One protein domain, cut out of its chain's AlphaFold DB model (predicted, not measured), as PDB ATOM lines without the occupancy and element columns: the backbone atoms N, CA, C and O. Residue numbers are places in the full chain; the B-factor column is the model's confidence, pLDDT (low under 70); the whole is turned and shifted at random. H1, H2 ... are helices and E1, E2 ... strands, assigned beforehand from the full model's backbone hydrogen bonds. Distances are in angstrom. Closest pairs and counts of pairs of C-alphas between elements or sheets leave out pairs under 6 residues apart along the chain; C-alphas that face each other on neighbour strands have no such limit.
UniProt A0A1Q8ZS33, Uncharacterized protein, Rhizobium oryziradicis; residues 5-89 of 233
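This is residues 5 to 89 of the 233 residues of an uncharacterized protein of Rhizobium oryziradicis (UniProt A0A1Q8ZS33). Two strand hairpins, E1 with E2 and E3 with E4, lie side by side as one twisted sheet of four strands, with the helices H1 and H2 over one of its faces. A long last stretch, residues 68 to 89, winds round the outside past the E1 and E2 hairpin and H1. The printed part has 85 residues, with two named helices and four named strands in the order E1 E2 H1 H2 E3 E4; the sheet's order is E2 E1 E4 E3, mixed. The class is mixed, helices and strands, with under half of the residues in named elements. The whole is compact and rounded, with a radius of gyration of the C-alphas of 12.3 A and spans of 34 by 31 by 28 A.

E1, residues 5 to 10, and E2, residues 16 to 20, form an antiparallel hairpin at 150 degrees, with N 7 and O 19 2.8 A apart. H1, residues 21 to 27, is on the sheet at a height of 8.5 A. The closest C-alphas of E1 and H1 are those of Val 6 and Leu 21, 4.9 A apart. H2, residues 43 to 52, is on the same face at a height of 9.5 A; these are two layers, helices on one face of a sheet. H1 and H2 are close but not clearly touching, their closest C-alphas, Leu 21 and Ser 43, 6.7 A apart, and about perpendicular at 76 degrees. E3, residues 56 to 59, and E4, residues 63 to 67, form an antiparallel hairpin at 166 degrees, with N 56 and O 67 2.8 A apart. E4 is parallel to E1 at 39 degrees, with N 8 and O 66 2.8 A apart. E2, H1 H2 and E3 make a split strand-helix-strand unit, its two strands separated in the sheet by E1 and E4, with a right-handed crossover. In H1 and H2 every O i to N i+4 pair is within hydrogen-bond range.

E1 begins at C-alpha 5, (142.239, 117.781, 180.856), and is 16.4 A long; E2 is 13.6 A. H1 is 10.3 A long and H2, from C-alpha 43 at (143.977, 114.683, 175.315), 14.3 A. E3 is 10.2 A long, and E4, 12.9 A, ends at C-alpha 67, (135.940, 126.360, 177.053).

The two C-alphas farthest apart, Asn 13 and Asp 40, are 34.5 A apart. The printed part has no cut, and the link from H1 to H2, with 15 residues between them, is long. The mean pLDDT of the printed part is 75.6, and residue 61 and residues 69 to 89 are under 70.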
ATOM      1  N   HIS A   5     142.905 117.024 181.933       84.94
ATOM      2  CA  HIS A   5     142.239 117.781 180.856       84.94
ATOM      3  C   HIS A   5     140.726 117.744 181.024       84.94
ATOM      4  O   HIS A   5     140.113 116.677 180.951       84.94
ATOM      5  N   VAL A   6     140.123 118.917 181.194       89.44
ATOM      6  CA  VAL A   6     138.694 119.069 181.468       89.44
ATOM      7  C   VAL A   6     138.025 120.015 180.481       89.44
ATOM      8  O   VAL A   6     138.602 121.004 180.031       89.44
ATOM      9  N   VAL A   7     136.773 119.723 180.157       89.75
ATOM     10  CA  VAL A   7     135.879 120.612 179.421       89.75
ATOM     11  C   VAL A   7     135.026 121.369 180.429       89.75
ATOM     12  O   VAL A   7     134.333 120.756 181.237       89.75
ATOM     13  N   ALA A   8     135.075 122.699 180.379       88.81
ATOM     14  CA  ALA A   8     134.239 123.575 181.186       88.81
ATOM     15  C   ALA A   8     132.935 123.884 180.444       88.81
ATOM     16  O   ALA A   8     132.917 124.597 179.438       88.81
ATOM     17  N   LEU A   9     131.836 123.339 180.955       84.81
ATOM     18  CA  LEU A   9     130.495 123.477 180.409       84.81
ATOM     19  C   LEU A   9     129.731 124.525 181.211       84.81
ATOM     20  O   LEU A   9     129.548 124.370 182.418       84.81
ATOM     21  N   GLN A  10     129.272 125.579 180.537       81.44
ATOM     22  CA  GLN A  10     128.380 126.562 181.141       81.44
ATOM     23  C   GLN A  10     126.925 126.115 180.977       81.44
ATOM     24  O   GLN A  10     126.434 125.942 179.858       81.44
ATOM     25  N   LEU A  11     126.251 125.927 182.108       74.12
ATOM     26  CA  LEU A  11     124.834 125.597 182.197       74.12
ATOM     27  C   LEU A  11     123.968 126.847 181.996       74.12
ATOM     28  O   LEU A  11     124.391 127.973 182.267       74.12
ATOM     29  N   ALA A  12     122.716 126.648 181.574       73.25
ATOM     30  CA  ALA A  12     121.755 127.736 181.361       73.25
ATOM     31  C   ALA A  12     121.459 128.549 182.635       73.25
ATOM     32  O   ALA A  12     121.130 129.730 182.560       73.25
ATOM     33  N   ASN A  13     121.620 127.933 183.808       75.62
ATOM     34  CA  ASN A  13     121.482 128.577 185.114       75.62
ATOM     35  C   ASN A  13     122.745 129.359 185.554       75.62
ATOM     36  O   ASN A  13     122.785 129.879 186.667       75.62
ATOM     37  N   GLY A  14     123.777 129.427 184.706       71.69
ATOM     38  CA  GLY A  14     125.044 130.111 184.973       71.69
ATOM     39  C   GLY A  14     126.070 129.291 185.760       71.69
ATOM     40  O   GLY A  14     127.191 129.763 185.947       71.69
ATOM     41  N   GLN A  15     125.733 128.078 186.205       77.06
ATOM     42  CA  GLN A  15     126.687 127.182 186.854       77.06
ATOM     43  C   GLN A  15     127.684 126.604 185.845       77.06
ATOM     44  O   GLN A  15     127.377 126.423 184.666       77.06
ATOM     45  N   MET A  16     128.883 126.290 186.329       80.12
ATOM     46  CA  MET A  16     129.922 125.622 185.548       80.12
ATOM     47  C   MET A  16     130.034 124.164 185.980       80.12
ATOM     48  O   MET A  16     130.089 123.880 187.177       80.12
ATOM     49  N   ARG A  17     130.118 123.254 185.011       83.00
ATOM     50  CA  ARG A  17     130.423 121.836 185.229       83.00
ATOM     51  C   ARG A  17     131.707 121.469 184.488       83.00
ATOM     52  O   ARG A  17     131.955 121.988 183.402       83.00
ATOM     53  N   PHE A  18     132.521 120.601 185.081       85.75
ATOM     54  CA  PHE A  18     133.798 120.167 184.516       85.75
ATOM     55  C   PHE A  18     133.747 118.674 184.227       85.75
ATOM     56  O   PHE A  18     133.496 117.889 185.134       85.75
ATOM     57  N   GLU A  19     133.994 118.304 182.976       85.31
ATOM     58  CA  GLU A  19     133.963 116.912 182.521       85.31
ATOM     59  C   GLU A  19     135.333 116.496 181.971       85.31
ATOM     60  O   GLU A  19     135.973 117.312 181.299       85.31
ATOM     61  N   PRO A  20     135.804 115.255 182.192       88.19
ATOM     62  CA  PRO A  20     137.033 114.769 181.569       88.19
ATOM     63  C   PRO A  20     136.953 114.870 180.041       88.19
ATOM     64  O   PRO A  20     135.969 114.455 179.427       88.19
ATOM     65  N   LEU A  21     138.002 115.396 179.400       88.25
ATOM     66  CA  LEU A  21     137.970 115.750 177.976       88.25
ATOM     67  C   LEU A  21     137.557 114.585 177.063       88.25
ATOM     68  O   LEU A  21     136.685 114.754 176.210       88.25
ATOM     69  N   LYS A  22     138.172 113.406 177.220       87.88
ATOM     70  CA  LYS A  22     137.869 112.242 176.368       87.88
ATOM     71  C   LYS A  22     136.465 111.696 176.632       87.88
ATOM     72  O   LYS A  22     135.730 111.476 175.673       87.88
ATOM     73  N   ALA A  23     136.076 111.559 177.901       85.12
ATOM     74  CA  ALA A  23     134.739 111.105 178.285       85.12
ATOM     75  C   ALA A  23     133.656 112.009 177.675       85.12
ATOM     76  O   ALA A  23     132.726 111.541 177.018       85.12
ATOM     77  N   TRP A  24     133.841 113.327 177.778       87.44
ATOM     78  CA  TRP A  24     132.915 114.288 177.195       87.44
ATOM     79  C   TRP A  24     132.851 114.205 175.664       87.44
ATOM     80  O   TRP A  24     131.760 114.226 175.091       87.44
ATOM     81  N   LEU A  25     133.997 114.074 174.984       87.88
ATOM     82  CA  LEU A  25     134.060 113.987 173.522       87.88
ATOM     83  C   LEU A  25     133.463 112.694 172.956       87.88
ATOM     84  O   LEU A  25     132.951 112.720 171.838       87.88
ATOM     85  N   ARG A  26     133.478 111.580 173.702       85.44
ATOM     86  CA  ARG A  26     132.768 110.341 173.321       85.44
ATOM     87  C   ARG A  26     131.265 110.561 173.224       85.44
ATOM     88  O   ARG A  26     130.644 110.137 172.255       85.44
ATOM     89  N   SER A  27     130.708 111.273 174.201       82.25
ATOM     90  CA  SER A  27     129.290 111.642 174.233       82.25
ATOM     91  C   SER A  27     128.955 112.805 173.292       82.25
ATOM     92  O   SER A  27     127.792 113.017 172.961       82.25
ATOM     93  N   ASN A  28     129.965 113.548 172.824       83.56
ATOM     94  CA  ASN A  28     129.811 114.727 171.971       83.56
ATOM     95  C   ASN A  28     130.692 114.657 170.704       83.56
ATOM     96  O   ASN A  28     131.456 115.591 170.431       83.56
ATOM     97  N   PRO A  29     130.578 113.600 169.874       82.94
ATOM     98  CA  PRO A  29     131.481 113.384 168.741       82.94
ATOM     99  C   PRO A  29     131.368 114.482 167.674       82.94
ATOM    100  O   PRO A  29     132.337 114.769 166.976       82.94
ATOM    101  N   GLY A  30     130.217 115.162 167.586       84.00
ATOM    102  CA  GLY A  30     129.995 116.288 166.670       84.00
ATOM    103  C   GLY A  30     130.862 117.524 166.947       84.00
ATOM    104  O   GLY A  30     130.841 118.472 166.165       84.00
ATOM    105  N   GLN A  31     131.620 117.538 168.046       85.31
ATOM    106  CA  GLN A  31     132.587 118.597 168.341       85.31
ATOM    107  C   GLN A  31     133.930 118.377 167.642       85.31
ATOM    108  O   GLN A  31     134.699 119.324 167.522       85.31
ATOM    109  N   LEU A  32     134.211 117.164 167.159       85.62
ATOM    110  CA  LEU A  32     135.433 116.839 166.431       85.62
ATOM    111  C   LEU A  32     135.189 116.888 164.912       85.62
ATOM    112  O   LEU A  32     134.070 116.661 164.450       85.62
ATOM    113  N   PRO A  33     136.218 117.190 164.097       84.69
ATOM    114  CA  PRO A  33     136.125 117.069 162.644       84.69
ATOM    115  C   PRO A  33     135.754 115.644 162.203       84.69
ATOM    116  O   PRO A  33     136.109 114.667 162.860       84.69
ATOM    117  N   ALA A  34     135.106 115.512 161.042       82.56
ATOM    118  CA  ALA A  34     134.759 114.205 160.486       82.56
ATOM    119  C   ALA A  34     136.001 113.300 160.337       82.56
ATOM    120  O   ALA A  34     137.044 113.736 159.849       82.56
ATOM    121  N   GLY A  35     135.882 112.038 160.760       79.88
ATOM    122  CA  GLY A  35     136.970 111.051 160.712       79.88
ATOM    123  C   GLY A  35     137.970 111.129 161.873       79.88
ATOM    124  O   GLY A  35     138.922 110.354 161.907       79.88
ATOM    125  N   VAL A  36     137.773 112.036 162.833       82.25
ATOM    126  CA  VAL A  36     138.571 112.091 164.059       82.25
ATOM    127  C   VAL A  36     137.932 111.220 165.145       82.25
ATOM    128  O   VAL A  36     136.831 111.504 165.602       82.25
ATOM    129  N   SER A  37     138.652 110.181 165.571       83.94
ATOM    130  CA  SER A  37     138.290 109.310 166.698       83.94
ATOM    131  C   SER A  37     138.869 109.836 168.015       83.94
ATOM    132  O   SER A  37     140.025 110.270 168.055       83.94
ATOM    133  N   THR A  38     138.071 109.792 169.087       83.19
ATOM    134  CA  THR A  38     138.495 110.143 170.453       83.19
ATOM    135  C   THR A  38     139.432 109.090 171.048       83.19
ATOM    136  O   THR A  38     140.355 109.452 171.772       83.19
ATOM    137  N   GLU A  39     139.246 107.807 170.711       80.31
ATOM    138  CA  GLU A  39     140.058 106.706 171.259       80.31
ATOM    139  C   GLU A  39     141.476 106.682 170.688       80.31
ATOM    140  O   GLU A  39     142.436 106.375 171.390       80.31
ATOM    141  N   ASP A  40     141.627 107.068 169.419       77.31
ATOM    142  CA  ASP A  40     142.918 107.032 168.720       77.31
ATOM    143  C   ASP A  40     143.774 108.280 168.986       77.31
ATOM    144  O   ASP A  40     144.826 108.466 168.365       77.31
ATOM    145  N   LYS A  41     143.304 109.191 169.850       75.06
ATOM    146  CA  LYS A  41     143.941 110.484 170.098       75.06
ATOM    147  C   LYS A  41     144.187 110.751 171.575       75.06
ATOM    148  O   LYS A  41     143.396 110.410 172.451       75.06
ATOM    149  N   THR A  42     145.296 111.428 171.846       81.56
ATOM    150  CA  THR A  42     145.628 111.921 173.190       81.56
ATOM    151  C   THR A  42     144.817 113.169 173.543       81.56
ATOM    152  O   THR A  42     144.338 113.883 172.653       81.56
ATOM    153  N   SER A  43     144.695 113.491 174.834       81.25
ATOM    154  CA  SER A  43     143.977 114.683 175.315       81.25
ATOM    155  C   SER A  43     144.558 115.975 174.719       81.25
ATOM    156  O   SER A  43     143.821 116.890 174.353       81.25
ATOM    157  N   HIS A  44     145.877 116.027 174.497       71.38
ATOM    158  CA  HIS A  44     146.553 117.137 173.812       71.38
ATOM    159  C   HIS A  44     146.229 117.228 172.317       71.38
ATOM    160  O   HIS A  44     146.018 118.330 171.805       71.38
ATOM    161  N   GLN A  45     146.177 116.103 171.593       75.62
ATOM    162  CA  GLN A  45     145.800 116.103 170.173       75.62
ATOM    163  C   GLN A  45     144.360 116.587 169.998       75.62
ATOM    164  O   GLN A  45     144.096 117.422 169.133       75.62
ATOM    165  N   LEU A  46     143.455 116.121 170.860       85.75
ATOM    166  CA  LEU A  46     142.069 116.574 170.900       85.75
ATOM    167  C   LEU A  46     141.996 118.069 171.240       85.75
ATOM    168  O   LEU A  46     141.367 118.828 170.511       85.75
ATOM    169  N   ARG A  47     142.747 118.541 172.241       86.56
ATOM    170  CA  ARG A  47     142.851 119.971 172.575       86.56
ATOM    171  C   ARG A  47     143.394 120.824 171.430       86.56
ATOM    172  O   ARG A  47     142.869 121.899 171.174       86.56
ATOM    173  N   SER A  48     144.429 120.370 170.721       76.75
ATOM    174  CA  SER A  48     144.993 121.067 169.555       76.75
ATOM    175  C   SER A  48     143.981 121.180 168.410       76.75
ATOM    176  O   SER A  48     143.935 122.197 167.714       76.75
ATOM    177  N   ILE A  49     143.166 120.140 168.209       83.62
ATOM    178  CA  ILE A  49     142.067 120.140 167.236       83.62
ATOM    179  C   ILE A  49     140.986 121.137 167.668       83.62
ATOM    180  O   ILE A  49     140.636 122.024 166.892       83.62
ATOM    181  N   LEU A  50     140.532 121.064 168.919       87.31
ATOM    182  CA  LEU A  50     139.496 121.946 169.459       87.31
ATOM    183  C   LEU A  50     139.944 123.416 169.472       87.31
ATOM    184  O   LEU A  50     139.189 124.297 169.068       87.31
ATOM    185  N   ARG A  51     141.203 123.707 169.829       83.62
ATOM    186  CA  ARG A  51     141.767 125.068 169.778       83.62
ATOM    187  C   ARG A  51     141.712 125.656 168.365       83.62
ATOM    188  O   ARG A  51     141.371 126.823 168.201       83.62
ATOM    189  N   ARG A  52     141.987 124.844 167.335       81.38
ATOM    190  CA  ARG A  52     141.844 125.246 165.921       81.38
ATOM    191  C   ARG A  52     140.391 125.485 165.506       81.38
ATOM    192  O   ARG A  52     140.154 126.216 164.553       81.38
ATOM    193  N   GLN A  53     139.433 124.916 166.232       82.69
ATOM    194  CA  GLN A  53     137.996 125.151 166.069       82.69
ATOM    195  C   GLN A  53     137.463 126.278 166.975       82.69
ATOM    196  O   GLN A  53     136.252 126.404 167.152       82.69
ATOM    197  N   GLY A  54     138.351 127.095 167.550       83.50
ATOM    198  CA  GLY A  54     137.983 128.280 168.326       83.50
ATOM    199  C   GLY A  54     137.725 128.027 169.812       83.50
ATOM    200  O   GLY A  54     137.219 128.915 170.494       83.50
ATOM    201  N   TRP A  55     138.070 126.849 170.335       89.62
ATOM    202  CA  TRP A  55     138.029 126.612 171.777       89.62
ATOM    203  C   TRP A  55     139.144 127.374 172.493       89.62
ATOM    204  O   TRP A  55     140.302 127.377 172.063       89.62
ATOM    205  N   GLN A  56     138.794 127.988 173.619       86.50
ATOM    206  CA  GLN A  56     139.744 128.607 174.530       86.50
ATOM    207  C   GLN A  56     140.357 127.546 175.439       86.50
ATOM    208  O   GLN A  56     139.691 126.583 175.821       86.50
ATOM    209  N   VAL A  57     141.634 127.727 175.768       85.94
ATOM    210  CA  VAL A  57     142.404 126.811 176.611       85.94
ATOM    211  C   VAL A  57     143.058 127.617 177.721       85.94
ATOM    212  O   VAL A  57     143.807 128.552 177.440       85.94
ATOM    213  N   GLU A  58     142.799 127.228 178.961       84.12
ATOM    214  CA  GLU A  58     143.410 127.782 180.164       84.12
ATOM    215  C   GLU A  58     144.266 126.699 180.833       84.12
ATOM    216  O   GLU A  58     143.829 125.559 180.992       84.12
ATOM    217  N   PHE A  59     145.502 127.046 181.194       77.94
ATOM    218  CA  PHE A  59     146.436 126.144 181.867       77.94
ATOM    219  C   PHE A  59     146.505 126.517 183.346       77.94
ATOM    220  O   PHE A  59     146.937 127.618 183.687       77.94
ATOM    221  N   LEU A  60     146.087 125.599 184.210       78.25
ATOM    222  CA  LEU A  60     146.152 125.718 185.663       78.25
ATOM    223  C   LEU A  60     147.180 124.710 186.199       78.25
ATOM    224  O   LEU A  60     147.488 123.741 185.507       78.25
ATOM    225  N   PRO A  61     147.724 124.893 187.416       68.62
ATOM    226  CA  PRO A  61     148.755 123.999 187.951       68.62
ATOM    227  C   PRO A  61     148.377 122.509 187.919       68.62
ATOM    228  O   PRO A  61     149.223 121.688 187.587       68.62
ATOM    229  N   GLU A  62     147.104 122.184 188.163       74.94
ATOM    230  CA  GLU A  62     146.604 120.803 188.300       74.94
ATOM    231  C   GLU A  62     145.699 120.334 187.144       74.94
ATOM    232  O   GLU A  62     145.293 119.169 187.094       74.94
ATOM    233  N   GLU A  63     145.319 121.235 186.233       81.38
ATOM    234  CA  GLU A  63     144.374 120.931 185.157       81.38
ATOM    235  C   GLU A  63     144.530 121.853 183.942       81.38
ATOM    236  O   GLU A  63     144.976 122.994 184.037       81.38
ATOM    237  N   VAL A  64     144.103 121.367 182.782       80.81
ATOM    238  CA  VAL A  64     143.940 122.153 181.562       80.81
ATOM    239  C   VAL A  64     142.462 122.233 181.234       80.81
ATOM    240  O   VAL A  64     141.812 121.212 181.011       80.81
ATOM    241  N   ARG A  65     141.941 123.452 181.152       87.31
ATOM    242  CA  ARG A  65     140.521 123.723 180.975       87.31
ATOM    243  C   ARG A  65     140.224 124.188 179.557       87.31
ATOM    244  O   ARG A  65     140.822 125.145 179.071       87.31
ATOM    245  N   LEU A  66     139.292 123.508 178.895       90.19
ATOM    246  CA  LEU A  66     138.807 123.853 177.564       90.19
ATOM    247  C   LEU A  66     137.409 124.469 177.657       90.19
ATOM    248  O   LEU A  66     136.499 123.847 178.200       90.19
ATOM    249  N   THR A  67     137.224 125.644 177.060       88.19
ATOM    250  CA  THR A  67     135.940 126.360 177.053       88.19
ATOM    251  C   THR A  67     135.564 126.753 175.630       88.19
ATOM    252  O   THR A  67     136.380 127.310 174.893       88.19
ATOM    253  N   LYS A  68     134.313 126.513 175.229       83.62
ATOM    254  CA  LYS A  68     133.780 126.987 173.944       83.62
ATOM    255  C   LYS A  68     132.957 128.253 174.163       83.62
ATOM    256  O   LYS A  68     131.857 128.196 174.708       83.62
ATOM    257  N   SER A  69     133.481 129.406 173.753       69.69
ATOM    258  CA  SER A  69     132.781 130.685 173.920       69.69
ATOM    259  C   SER A  69     131.440 130.698 173.174       69.69
ATOM    260  O   SER A  69     131.363 130.287 172.018       69.69
ATOM    261  N   GLY A  70     130.384 131.182 173.836       63.31
ATOM    262  CA  GLY A  70     129.052 131.356 173.242       63.31
ATOM    263  C   GLY A  70     128.201 130.086 173.136       63.31
ATOM    264  O   GLY A  70     127.152 130.127 172.501       63.31
ATOM    265  N   THR A  71     128.626 128.966 173.734       65.44
ATOM    266  CA  THR A  71     127.836 127.725 173.765       65.44
ATOM    267  C   THR A  71     127.297 127.484 175.170       65.44
ATOM    268  O   THR A  71     128.069 127.238 176.093       65.44
ATOM    269  N   VAL A  72     125.975 127.551 175.325       62.31
ATOM    270  CA  VAL A  72     125.270 127.084 176.525       62.31
ATOM    271  C   VAL A  72     124.830 125.652 176.254       62.31
ATOM    272  O   VAL A  72     124.163 125.398 175.251       62.31
ATOM    273  N   PHE A  73     125.229 124.719 177.113       65.50
ATOM    274  CA  PHE A  73     124.868 123.311 176.961       65.50
ATOM    275  C   PHE A  73     123.584 123.009 177.746       65.50
ATOM    276  O   PHE A  73     123.391 123.510 178.856       65.50
ATOM    277  N   SER A  74     122.688 122.218 177.150       58.84
ATOM    278  CA  SER A  74     121.439 121.776 177.795       58.84
ATOM    279  C   SER A  74     121.703 120.637 178.787       58.84
ATOM    280  O   SER A  74     122.622 119.850 178.571       58.84
ATOM    281  N   GLU A  75     120.905 120.519 179.855       56.12
ATOM    282  CA  GLU A  75     121.074 119.475 180.887       56.12
ATOM    283  C   GLU A  75     121.091 118.047 180.299       56.12
ATOM    284  O   GLU A  75     121.841 117.193 180.767       56.12
ATOM    285  N   GLU A  76     120.356 117.808 179.209       54.84
ATOM    286  CA  GLU A  76     120.299 116.519 178.505       54.84
ATOM    287  C   GLU A  76     121.612 116.143 177.793       54.84
ATOM    288  O   GLU A  76     121.938 114.964 177.696       54.84
ATOM    289  N   GLN A  77     122.417 117.119 177.350       53.94
ATOM    290  CA  GLN A  77     123.731 116.875 176.719       53.94
ATOM    291  C   GLN A  77     124.829 116.516 177.732       53.94
ATOM    292  O   GLN A  77     125.951 116.176 177.355       53.94
ATOM    293  N   ILE A  78     124.515 116.639 179.020       55.50
ATOM    294  CA  ILE A  78     125.455 116.550 180.138       55.50
ATOM    295  C   ILE A  78     125.127 115.316 181.010       55.50
ATOM    296  O   ILE A  78     125.965 114.846 181.775       55.50
ATOM    297  N   ALA A  79     123.928 114.740 180.867       49.97
ATOM    298  CA  ALA A  79     123.428 113.641 181.694       49.97
ATOM    299  C   ALA A  79     123.956 112.236 181.325       49.97
ATOM    300  O   ALA A  79     123.662 111.283 182.040       49.97
ATOM    301  N   THR A  80     124.725 112.069 180.242       47.06
ATOM    302  CA  THR A  80     125.168 110.742 179.755       47.06
ATOM    303  C   THR A  80     126.618 110.368 180.075       47.06
ATOM    304  O   THR A  80     127.076 109.319 179.626       47.06
ATOM    305  N   ALA A  81     127.357 111.175 180.839       46.78
ATOM    306  CA  ALA A  81     128.671 110.773 181.339       46.78
ATOM    307  C   ALA A  81     128.490 110.020 182.666       46.78
ATOM    308  O   ALA A  81     128.306 110.628 183.715       46.78
ATOM    309  N   SER A  82     128.448 108.692 182.587       42.78
ATOM    310  CA  SER A  82     128.396 107.779 183.729       42.78
ATOM    311  C   SER A  82     129.557 108.040 184.699       42.78
ATOM    312  O   SER A  82     130.706 108.104 184.267       42.78
ATOM    313  N   ASP A  83     129.252 108.112 185.996       46.31
ATOM    314  CA  ASP A  83     130.143 108.421 187.135       46.31
ATOM    315  C   ASP A  83     131.314 107.430 187.387       46.31
ATOM    316  O   ASP A  83     131.921 107.461 188.455       46.31
ATOM    317  N   ASP A  84     131.665 106.556 186.437       44.97
ATOM    318  CA  ASP A  84     132.612 105.443 186.649       44.97
ATOM    319  C   ASP A  84     133.904 105.516 185.804       44.97
ATOM    320  O   ASP A  84     134.762 104.638 185.909       44.97
ATOM    321  N   GLU A  85     134.100 106.552 184.979       50.12
ATOM    322  CA  GLU A  85     135.369 106.729 184.255       50.12
ATOM    323  C   GLU A  85     136.357 107.583 185.061       50.12
ATOM    324  O   GLU A  85     136.238 108.805 185.169       50.12
ATOM    325  N   SER A  86     137.373 106.922 185.617       52.28
ATOM    326  CA  SER A  86     138.518 107.577 186.242       52.28
ATOM    327  C   SER A  86     139.252 108.488 185.248       52.28
ATOM    328  O   SER A  86     139.273 108.247 184.039       52.28
ATOM    329  N   PHE A  87     139.899 109.540 185.761       49.75
ATOM    330  CA  PHE A  87     140.907 110.291 185.017       49.75
ATOM    331  C   PHE A  87     142.050 109.326 184.685       49.75
ATOM    332  O   PHE A  87     142.962 109.149 185.485       49.75
ATOM    333  N   ILE A  88     141.963 108.635 183.547       50.22
ATOM    334  CA  ILE A  88     143.055 107.794 183.062       50.22
ATOM    335  C   ILE A  88     144.210 108.742 182.740       50.22
ATOM    336  O   ILE A  88     144.203 109.428 181.717       50.22
ATOM    337  N   GLU A  89     145.166 108.809 183.664       50.22
ATOM    338  CA  GLU A  89     146.440 109.502 183.517       50.22
ATOM    339  C   GLU A  89     147.217 108.840 182.379       50.22
ATOM    340  O   GLU A  89     147.727 107.726 182.502       50.22
TER     341      GLU A  89